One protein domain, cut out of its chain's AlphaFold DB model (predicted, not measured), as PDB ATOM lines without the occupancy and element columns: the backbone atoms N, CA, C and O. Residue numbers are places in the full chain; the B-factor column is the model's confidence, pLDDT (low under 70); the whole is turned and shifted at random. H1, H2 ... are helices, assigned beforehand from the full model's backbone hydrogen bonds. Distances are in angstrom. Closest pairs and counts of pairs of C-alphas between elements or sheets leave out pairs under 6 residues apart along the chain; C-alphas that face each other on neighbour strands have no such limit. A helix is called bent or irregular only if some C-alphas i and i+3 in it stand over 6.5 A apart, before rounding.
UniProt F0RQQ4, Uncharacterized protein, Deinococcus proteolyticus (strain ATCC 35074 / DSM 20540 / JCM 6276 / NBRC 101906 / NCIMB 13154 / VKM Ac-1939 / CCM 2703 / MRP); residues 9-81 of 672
ATOM      1  N   ASP A   9     228.063 182.490 337.913       83.38
ATOM      2  CA  ASP A   9     226.755 182.352 337.286       83.38
ATOM      3  C   ASP A   9     226.477 183.537 336.360       83.38
ATOM      4  O   ASP A   9     225.997 183.356 335.237       83.38
ATOM      5  N   ARG A  10     226.866 184.748 336.771       85.81
ATOM      6  CA  ARG A  10     226.733 185.936 335.924       85.81
ATOM      7  C   ARG A  10     227.617 185.871 334.683       85.81
ATOM      8  O   ARG A  10     227.162 186.222 333.599       85.81
ATOM      9  N   ILE A  11     228.845 185.374 334.805       87.88
ATOM     10  CA  ILE A  11     229.749 185.206 333.653       87.88
ATOM     11  C   ILE A  11     229.273 184.105 332.719       87.88
ATOM     12  O   ILE A  11     229.352 184.261 331.501       87.88
ATOM     13  N   GLU A  12     228.734 183.020 333.269       90.00
ATOM     14  CA  GLU A  12     228.131 181.964 332.464       90.00
ATOM     15  C   GLU A  12     226.904 182.482 331.694       90.00
ATOM     16  O   GLU A  12     226.689 182.092 330.549       90.00
ATOM     17  N   GLY A  13     226.158 183.434 332.270       93.50
ATOM     18  CA  GLY A  13     225.084 184.158 331.587       93.50
ATOM     19  C   GLY A  13     225.562 185.030 330.419       93.50
ATOM     20  O   GLY A  13     224.881 185.095 329.399       93.50
ATOM     21  N   LEU A  14     226.746 185.646 330.531       95.00
ATOM     22  CA  LEU A  14     227.347 186.471 329.470       95.00
ATOM     23  C   LEU A  14     228.087 185.645 328.401       95.00
ATOM     24  O   LEU A  14     228.402 186.161 327.326       95.00
ATOM     25  N   ARG A  15     228.358 184.357 328.663       95.69
ATOM     26  CA  ARG A  15     229.122 183.465 327.773       95.69
ATOM     27  C   ARG A  15     228.580 183.423 326.332       95.69
ATOM     28  O   ARG A  15     229.386 183.613 325.420       95.69
ATOM     29  N   PRO A  16     227.269 183.237 326.077       96.62
ATOM     30  CA  PRO A  16     226.754 183.151 324.709       96.62
ATOM     31  C   PRO A  16     226.948 184.452 323.922       96.62
ATOM     32  O   PRO A  16     227.159 184.429 322.710       96.62
ATOM     33  N   GLU A  17     226.889 185.596 324.605       97.06
ATOM     34  CA  GLU A  17     227.039 186.908 323.976       97.06
ATOM     35  C   GLU A  17     228.502 187.215 323.656       97.06
ATOM     36  O   GLU A  17     228.802 187.709 322.567       97.06
ATOM     37  N   LEU A  18     229.422 186.836 324.546       96.31
ATOM     38  CA  LEU A  18     230.862 186.929 324.306       96.31
ATOM     39  C   LEU A  18     231.310 186.010 323.158       96.31
ATOM     40  O   LEU A  18     232.072 186.444 322.292       96.31
ATOM     41  N   GLU A  19     230.791 184.781 323.089       96.75
ATOM     42  CA  GLU A  19     231.056 183.852 321.978       96.75
ATOM     43  C   GLU A  19     230.503 184.378 320.651       96.75
ATOM     44  O   GLU A  19     231.170 184.279 319.619       96.75
ATOM     45  N   ARG A  20     229.322 185.010 320.669       96.94
ATOM     46  CA  ARG A  20     228.730 185.653 319.484       96.94
ATOM     47  C   ARG A  20     229.608 186.780 318.934       96.94
ATOM     48  O   ARG A  20     229.613 187.002 317.725       96.94
ATOM     49  N   LEU A  21     230.346 187.476 319.800       96.31
ATOM     50  CA  LEU A  21     231.317 188.508 319.419       96.31
ATOM     51  C   LEU A  21     232.708 187.944 319.071       96.31
ATOM     52  O   LEU A  21     233.600 188.708 318.708       96.31
ATOM     53  N   GLY A  22     232.898 186.622 319.142       97.00
ATOM     54  CA  GLY A  22     234.151 185.949 318.796       97.00
ATOM     55  C   GLY A  22     235.191 185.904 319.920       97.00
ATOM     56  O   GLY A  22     236.348 185.581 319.651       97.00
ATOM     57  N   PHE A  23     234.818 186.207 321.168       96.31
ATOM     58  CA  PHE A  23     235.719 186.075 322.315       96.31
ATOM     59  C   PHE A  23     235.783 184.621 322.804       96.31
ATOM     60  O   PHE A  23     234.766 183.935 322.901       96.31
ATOM     61  N   ASN A  24     236.987 184.149 323.146       95.31
ATOM     62  CA  ASN A  24     237.178 182.814 323.709       95.31
ATOM     63  C   ASN A  24     236.795 182.802 325.195       95.31
ATOM     64  O   ASN A  24     237.552 183.248 326.055       95.31
ATOM     65  N   THR A  25     235.622 182.261 325.505       93.56
ATOM     66  CA  THR A  25     235.088 182.194 326.871       93.56
ATOM     67  C   THR A  25     235.646 181.027 327.691       93.56
ATOM     68  O   THR A  25     235.385 180.939 328.894       93.56
ATOM     69  N   ALA A  26     236.385 180.096 327.076       91.81
ATOM     70  CA  ALA A  26     236.999 178.973 327.787       91.81
ATOM     71  C   ALA A  26     238.195 179.419 328.645       91.81
ATOM     72  O   ALA A  26     238.507 178.779 329.647       91.81
ATOM     73  N   GLU A  27     238.828 180.532 328.269       92.06
ATOM     74  CA  GLU A  27     240.034 181.075 328.897       92.06
ATOM     75  C   GLU A  27     239.843 182.564 329.212       92.06
ATOM     76  O   GLU A  27     240.569 183.428 328.723       92.06
ATOM     77  N   LEU A  28     238.828 182.880 330.021       93.50
ATOM     78  CA  LEU A  28     238.674 184.240 330.530       93.50
ATOM     79  C   LEU A  28     239.782 184.529 331.564       93.50
ATOM     80  O   LEU A  28     239.990 183.706 332.461       93.50
ATOM     81  N   PRO A  29     240.492 185.668 331.459       93.12
ATOM     82  CA  PRO A  29     241.511 186.054 332.427       93.12
ATOM     83  C   PRO A  29     240.904 186.266 333.821       93.12
ATOM     84  O   PRO A  29     239.717 186.557 333.965       93.12
ATOM     85  N   ASP A  30     241.725 186.138 334.864       88.06
ATOM     86  CA  ASP A  30     241.271 186.381 336.236       88.06
ATOM     87  C   ASP A  30     240.842 187.859 336.409       88.06
ATOM     88  O   ASP A  30     241.504 188.768 335.894       88.06
ATOM     89  N   PRO A  31     239.779 188.144 337.178       82.00
ATOM     90  CA  PRO A  31     239.292 189.496 337.418       82.00
ATOM     91  C   PRO A  31     240.368 190.267 338.187       82.00
ATOM     92  O   PRO A  31     241.004 189.733 339.103       82.00
ATOM     93  N   ASN A  32     240.541 191.549 337.873       82.06
ATOM     94  CA  ASN A  32     241.612 192.411 338.405       82.06
ATOM     95  C   ASN A  32     243.020 192.101 337.872       82.06
ATOM     96  O   ASN A  32     244.009 192.585 338.431       82.06
ATOM     97  N   THR A  33     243.140 191.307 336.810       91.31
ATOM     98  CA  THR A  33     244.366 191.288 336.012       91.31
ATOM     99  C   THR A  33     244.298 192.377 334.934       91.31
ATOM    100  O   THR A  33     243.209 192.691 334.453       91.31
ATOM    101  N   PRO A  34     245.438 192.935 334.488       91.19
ATOM    102  CA  PRO A  34     245.461 193.846 333.338       91.19
ATOM    103  C   PRO A  34     244.866 193.223 332.062       91.19
ATOM    104  O   PRO A  34     244.375 193.922 331.176       91.19
ATOM    105  N   GLU A  35     244.907 191.893 331.970       93.25
ATOM    106  CA  GLU A  35     244.310 191.107 330.890       93.25
ATOM    107  C   GLU A  35     242.776 191.188 330.925       93.25
ATOM    108  O   GLU A  35     242.154 191.341 329.875       93.25
ATOM    109  N   TRP A  36     242.168 191.184 332.118       94.50
ATOM    110  CA  TRP A  36     240.730 191.419 332.292       94.50
ATOM    111  C   TRP A  36     240.315 192.827 331.868       94.50
ATOM    112  O   TRP A  36     239.345 192.977 331.131       94.50
ATOM    113  N   ASP A  37     241.072 193.856 332.258       93.56
ATOM    114  CA  ASP A  37     240.784 195.237 331.843       93.56
ATOM    115  C   ASP A  37     240.866 195.385 330.315       93.56
ATOM    116  O   ASP A  37     240.043 196.059 329.694       93.56
ATOM    117  N   THR A  38     241.824 194.689 329.696       95.81
ATOM    118  CA  THR A  38     241.971 194.647 328.237       95.81
ATOM    119  C   THR A  38     240.791 193.934 327.576       95.81
ATOM    120  O   THR A  38     240.291 194.412 326.558       95.81
ATOM    121  N   LEU A  39     240.317 192.821 328.148       96.00
ATOM    122  CA  LEU A  39     239.127 192.117 327.668       96.00
ATOM    123  C   LEU A  39     237.884 193.011 327.759       96.00
ATOM    124  O   LEU A  39     237.159 193.142 326.779       96.00
ATOM    125  N   VAL A  40     237.654 193.658 328.904       96.12
ATOM    126  CA  VAL A  40     236.516 194.568 329.111       96.12
ATOM    127  C   VAL A  40     236.539 195.711 328.100       96.12
ATOM    128  O   VAL A  40     235.498 196.047 327.538       96.12
ATOM    129  N   ASP A  41     237.708 196.284 327.821       96.50
ATOM    130  CA  ASP A  41     237.847 197.341 326.823       96.50
ATOM    131  C   ASP A  41     237.582 196.826 325.397       96.50
ATOM    132  O   ASP A  41     236.846 197.453 324.637       96.50
ATOM    133  N   GLN A  42     238.095 195.645 325.032       96.56
ATOM    134  CA  GLN A  42     237.806 195.028 323.731       96.56
ATOM    135  C   GLN A  42     236.315 194.723 323.553       96.56
ATOM    136  O   GLN A  42     235.752 195.031 322.500       96.56
ATOM    137  N   VAL A  43     235.668 194.169 324.580       96.88
ATOM    138  CA  VAL A  43     234.228 193.894 324.579       96.88
ATOM    139  C   VAL A  43     233.447 195.204 324.503       96.88
ATOM    140  O   VAL A  43     232.567 195.308 323.664       96.88
ATOM    141  N   SER A  44     233.822 196.241 325.261       96.75
ATOM    142  CA  SER A  44     233.157 197.559 325.238       96.75
ATOM    143  C   SER A  44     233.223 198.251 323.875       96.75
ATOM    144  O   SER A  44     232.314 199.002 323.518       96.75
ATOM    145  N   ARG A  45     234.291 198.018 323.100       95.06
ATOM    146  CA  ARG A  45     234.411 198.523 321.722       95.06
ATOM    147  C   ARG A  45     233.503 197.777 320.743       95.06
ATOM    148  O   ARG A  45     233.070 198.381 319.767       95.06
ATOM    149  N   ALA A  46     233.262 196.487 320.973       96.06
ATOM    150  CA  ALA A  46     232.391 195.665 320.135       96.06
ATOM    151  C   ALA A  46     230.907 195.840 320.504       96.06
ATOM    152  O   ALA A  46     230.061 195.975 319.623       96.06
ATOM    153  N   ASP A  47     230.609 195.878 321.801       97.31
ATOM    154  CA  ASP A  47     229.290 196.083 322.384       97.31
ATOM    155  C   ASP A  47     229.432 196.795 323.741       97.31
ATOM    156  O   ASP A  47     229.879 196.227 324.742       97.31
ATOM    157  N   LEU A  48     229.051 198.075 323.771       94.31
ATOM    158  CA  LEU A  48     229.190 198.928 324.951       94.31
ATOM    159  C   LEU A  48     228.377 198.412 326.146       94.31
ATOM    160  O   LEU A  48     228.814 198.572 327.286       94.31
ATOM    161  N   VAL A  49     227.204 197.821 325.903       95.50
ATOM    162  CA  VAL A  49     226.328 197.325 326.974       95.50
ATOM    163  C   VAL A  49     226.953 196.085 327.593       95.50
ATOM    164  O   VAL A  49     227.134 196.038 328.809       95.50
ATOM    165  N   LEU A  50     227.388 195.139 326.762       95.88
ATOM    166  CA  LEU A  50     228.043 193.922 327.234       95.88
ATOM    167  C   LEU A  50     229.368 194.219 327.948       95.88
ATOM    168  O   LEU A  50     229.680 193.601 328.963       95.88
ATOM    169  N   GLY A  51     230.134 195.202 327.466       95.75
ATOM    170  CA  GLY A  51     231.360 195.652 328.123       95.75
ATOM    171  C   GLY A  51     231.109 196.222 329.520       95.75
ATOM    172  O   GLY A  51     231.844 195.907 330.457       95.75
ATOM    173  N   GLN A  52     230.026 196.987 329.692       93.00
ATOM    174  CA  GLN A  52     229.590 197.477 331.004       93.00
ATOM    175  C   GLN A  52     229.071 196.350 331.905       93.00
ATOM    176  O   GLN A  52     229.320 196.356 333.111       93.00
ATOM    177  N   GLU A  53     228.351 195.370 331.361       93.44
ATOM    178  CA  GLU A  53     227.904 194.214 332.140       93.44
ATOM    179  C   GLU A  53     229.082 193.357 332.607       93.44
ATOM    180  O   GLU A  53     229.136 192.991 333.783       93.44
ATOM    181  N   LEU A  54     230.070 193.135 331.736       93.81
ATOM    182  CA  LEU A  54     231.302 192.415 332.050       93.81
ATOM    183  C   LEU A  54     232.173 193.176 333.062       93.81
ATOM    184  O   LEU A  54     232.708 192.567 333.987       93.81
ATOM    185  N   SER A  55     232.268 194.510 332.966       92.06
ATOM    186  CA  SER A  55     232.990 195.331 333.954       92.06
ATOM    187  C   SER A  55     232.330 195.318 335.334       92.06
ATOM    188  O   SER A  55     233.003 195.515 336.343       92.06
ATOM    189  N   ASN A  56     231.012 195.098 335.377       87.25
ATOM    190  CA  ASN A  56     230.204 195.045 336.596       87.25
ATOM    191  C   ASN A  56     229.985 193.615 337.124       87.25
ATOM    192  O   ASN A  56     229.404 193.450 338.198       87.25
ATOM    193  N   ALA A  57     230.435 192.592 336.392       82.06
ATOM    194  CA  ALA A  57     230.397 191.194 336.807       82.06
ATOM    195  C   ALA A  57     231.276 190.843 338.032       82.06
ATOM    196  O   ALA A  57     230.869 189.963 338.787       82.06
ATOM    197  N   PRO A  58     232.431 191.488 338.322       67.75
ATOM    198  CA  PRO A  58     233.294 191.073 339.432       67.75
ATOM    199  C   PRO A  58     232.820 191.544 340.821       67.75
ATOM    200  O   PRO A  58     233.639 191.733 341.720       67.75
ATOM    201  N   TYR A  59     231.518 191.747 341.032       58.09
ATOM    202  CA  TYR A  59     231.010 192.270 342.296       58.09
ATOM    203  C   TYR A  59     229.725 191.567 342.732       58.09
ATOM    204  O   TYR A  59     228.630 192.079 342.509       58.09
ATOM    205  N   ASP A  60     229.875 190.426 343.406       54.59
ATOM    206  CA  ASP A  60     228.862 189.981 344.360       54.59
ATOM    207  C   ASP A  60     229.379 190.181 345.803       54.59
ATOM    208  O   ASP A  60     230.217 189.417 346.297       54.59
ATOM    209  N   PRO A  61     228.951 191.253 346.495       52.28
ATOM    210  CA  PRO A  61     229.262 191.448 347.904       52.28
ATOM    211  C   PRO A  61     228.511 190.460 348.817       52.28
ATOM    212  O   PRO A  61     228.930 190.285 349.966       52.28
ATOM    213  N   ASP A  62     227.451 189.806 348.330       51.00
ATOM    214  CA  ASP A  62     226.599 188.905 349.106       51.00
ATOM    215  C   ASP A  62     227.130 187.457 349.101       51.00
ATOM    216  O   ASP A  62     227.049 186.775 350.127       51.00
ATOM    217  N   GLU A  63     227.803 186.997 348.040       47.84
ATOM    218  CA  GLU A  63     228.479 185.686 348.036       47.84
ATOM    219  C   GLU A  63     229.672 185.608 349.006       47.84
ATOM    220  O   GLU A  63     229.935 184.547 349.584       47.84
ATOM    221  N   LEU A  64     230.333 186.735 349.300       47.50
ATOM    222  CA  LEU A  64     231.336 186.831 350.375       47.50
ATOM    223  C   LEU A  64     230.733 186.630 351.779       47.50
ATOM    224  O   LEU A  64     231.476 186.362 352.730       47.50
ATOM    225  N   ALA A  65     229.408 186.739 351.921       48.22
ATOM    226  CA  ALA A  65     228.681 186.470 353.159       48.22
ATOM    227  C   ALA A  65     228.163 185.021 353.261       48.22
ATOM    228  O   ALA A  65     227.609 184.645 354.300       48.22
ATOM    229  N   SER A  66     228.358 184.188 352.231       51.84
ATOM    230  CA  SER A  66     227.983 182.775 352.277       51.84
ATOM    231  C   SER A  66     228.949 181.954 353.155       51.84
ATOM    232  O   SER A  66     230.114 182.289 353.381       51.84
ATOM    233  N   SER A  67     228.398 180.908 353.768       46.84
ATOM    234  CA  SER A  67     228.717 180.402 355.110       46.84
ATOM    235  C   SER A  67     230.167 180.020 355.411       46.84
ATOM    236  O   SER A  67     230.546 180.042 356.576       46.84
ATOM    237  N   GLU A  68     230.997 179.688 354.426       47.91
ATOM    238  CA  GLU A  68     232.331 179.132 354.686       47.91
ATOM    239  C   GLU A  68     233.366 180.214 355.041       47.91
ATOM    240  O   GLU A  68     234.189 180.022 355.940       47.91
ATOM    241  N   LEU A  69     233.281 181.398 354.418       50.38
ATOM    242  CA  LEU A  69     234.158 182.527 354.741       50.38
ATOM    243  C   LEU A  69     233.738 183.193 356.051       50.38
ATOM    244  O   LEU A  69     234.602 183.571 356.837       50.38
ATOM    245  N   VAL A  70     232.432 183.279 356.321       52.62
ATOM    246  CA  VAL A  70     231.905 183.752 357.609       52.62
ATOM    247  C   VAL A  70     232.245 182.759 358.711       52.62
ATOM    248  O   VAL A  70     232.654 183.186 359.780       52.62
ATOM    249  N   GLU A  71     232.189 181.449 358.486       57.97
ATOM    250  CA  GLU A  71     232.568 180.462 359.500       57.97
ATOM    251  C   GLU A  71     234.090 180.430 359.727       57.97
ATOM    252  O   GLU A  71     234.545 180.417 360.876       57.97
ATOM    253  N   ALA A  72     234.899 180.560 358.670       58.81
ATOM    254  CA  ALA A  72     236.351 180.700 358.770       58.81
ATOM    255  C   ALA A  72     236.773 182.038 359.404       58.81
ATOM    256  O   ALA A  72     237.681 182.055 360.238       58.81
ATOM    257  N   GLN A  73     236.106 183.150 359.080       50.19
ATOM    258  CA  GLN A  73     236.347 184.467 359.677       50.19
ATOM    259  C   GLN A  73     235.763 184.586 361.079       50.19
ATOM    260  O   GLN A  73     236.382 185.244 361.894       50.19
ATOM    261  N   VAL A  74     234.659 183.928 361.430       57.19
ATOM    262  CA  VAL A  74     234.144 183.859 362.809       57.19
ATOM    263  C   VAL A  74     235.071 183.001 363.666       57.19
ATOM    264  O   VAL A  74     235.334 183.345 364.819       57.19
ATOM    265  N   LYS A  75     235.657 181.937 363.102       59.06
ATOM    266  CA  LYS A  75     236.691 181.131 363.765       59.06
ATOM    267  C   LYS A  75     238.019 181.893 363.908       59.06
ATOM    268  O   LYS A  75     238.641 181.804 364.962       59.06
ATOM    269  N   ASN A  76     238.407 182.710 362.921       52.00
ATOM    270  CA  ASN A  76     239.582 183.600 362.995       52.00
ATOM    271  C   ASN A  76     239.347 184.877 363.832       52.00
ATOM    272  O   ASN A  76     240.271 185.395 364.447       52.00
ATOM    273  N   ALA A  77     238.122 185.392 363.900       49.22
ATOM    274  CA  ALA A  77     237.749 186.557 364.704       49.22
ATOM    275  C   ALA A  77     237.526 186.175 366.172       49.22
ATOM    276  O   ALA A  77     237.767 186.991 367.057       49.22
ATOM    277  N   ARG A  78     237.150 184.917 366.455       50.53
ATOM    278  CA  ARG A  78     237.248 184.345 367.807       50.53
ATOM    279  C   ARG A  78     238.698 184.153 368.262       50.53
ATOM    280  O   ARG A  78     238.930 184.184 369.464       50.53
ATOM    281  N   SER A  79     239.659 183.977 367.348       47.75
ATOM    282  CA  SER A  79     241.081 183.818 367.697       47.75
ATOM    283  C   SER A  79     241.883 185.128 367.687       47.75
ATOM    284  O   SER A  79     242.915 185.206 368.350       47.75
ATOM    285  N   LYS A  80     241.415 186.180 367.001       51.47
ATOM    286  CA  LYS A  80     242.041 187.514 366.976       51.47
ATOM    287  C   LYS A  80     241.093 188.581 367.528       51.47
ATOM    288  O   LYS A  80     240.422 189.286 366.779       51.47
ATOM    289  N   GLY A  81     241.084 188.728 368.851       44.66
ATOM    290  CA  GLY A  81     240.266 189.685 369.612       44.66
ATOM    291  C   GLY A  81     240.570 191.181 369.410       44.66
ATOM    292  O   GLY A  81     240.387 191.947 370.339       44.66
TER     293      GLY A  81
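AT A GLANCE: This is residues 9 to 81 of the 672 residues of an uncharacterized protein of Deinococcus proteolyticus (strain ATCC 35074 / DSM 20540 / JCM 6276 / NBRC 101906 / NCIMB 13154 / VKM Ac-1939 / CCM 2703 / MRP) (UniProt F0RQQ4). A compact head of three helices, with H2 and H3 as a helical hairpin and H1 packing on H3, has a long arm that sticks out from it, residues 61 to 81, with H4 in its outer part. The centres of H1, H2 and H3 make a triangle. The printed part has 73 residues with four named helices, H1, H2, H3 and H4 in chain order, and no named strand; the class is all helix. It is only just loose, close to extended, with a radius of gyration of the C-alphas of 16.4 A; the spans are 50 by 22 by 21 A, and the arm makes the length.

IN THESE COORDINATES: Find C-alpha 34 at (245.461, 193.846, 333.338); from there H2, residues 34 to 46, runs 18.7 A to C-alpha 46. H3, residues 48 to 56, measures 12.3 A. H1, residues 9 to 20, begins at C-alpha 9 at (226.755, 182.352, 337.286) and measures 18.2 A; it is irregular, with C-alphas 13 and 16 lying 7.1 A apart. H4, residues 67 to 79, runs 18.0 A to C-alpha 79 at (241.081, 183.818, 367.697).

HOW THE PARTS SIT: Look first at the hairpin: H2, with residues 40 to 45 alone, touches H3 at a shallow tilt of 26 degrees, opposite ways, the closest C-alphas being those of Ser 44 and Gly 51, 3.9 A apart. H1 touches H3 at a shallow tilt of 29 degrees, opposite ways; their closest C-alphas, of Ile 11 and Leu 54, are 7.5 A apart. H1 and H2 are close but not clearly touching, with the C-alphas of Leu 18 and Val 43 7.7 A apart. H4 is apart from H1, H2 and H3. In H2, H3 and H4 every O i to N i+4 pair is within hydrogen-bond range; in H1, 6 of 8 are.

THE WHOLE: The farthest C-alphas, of Arg 20 and Gly 81, are 51.6 A apart. Without the residues that stand free, 61 to 81, the body spans 23 by 22 by 20 A. The printed part has no cut. The link from H1 to H2 is long, residues 21 to 33. Read the B-factor column at residues 58 to 81: there the model's pLDDT is under 70.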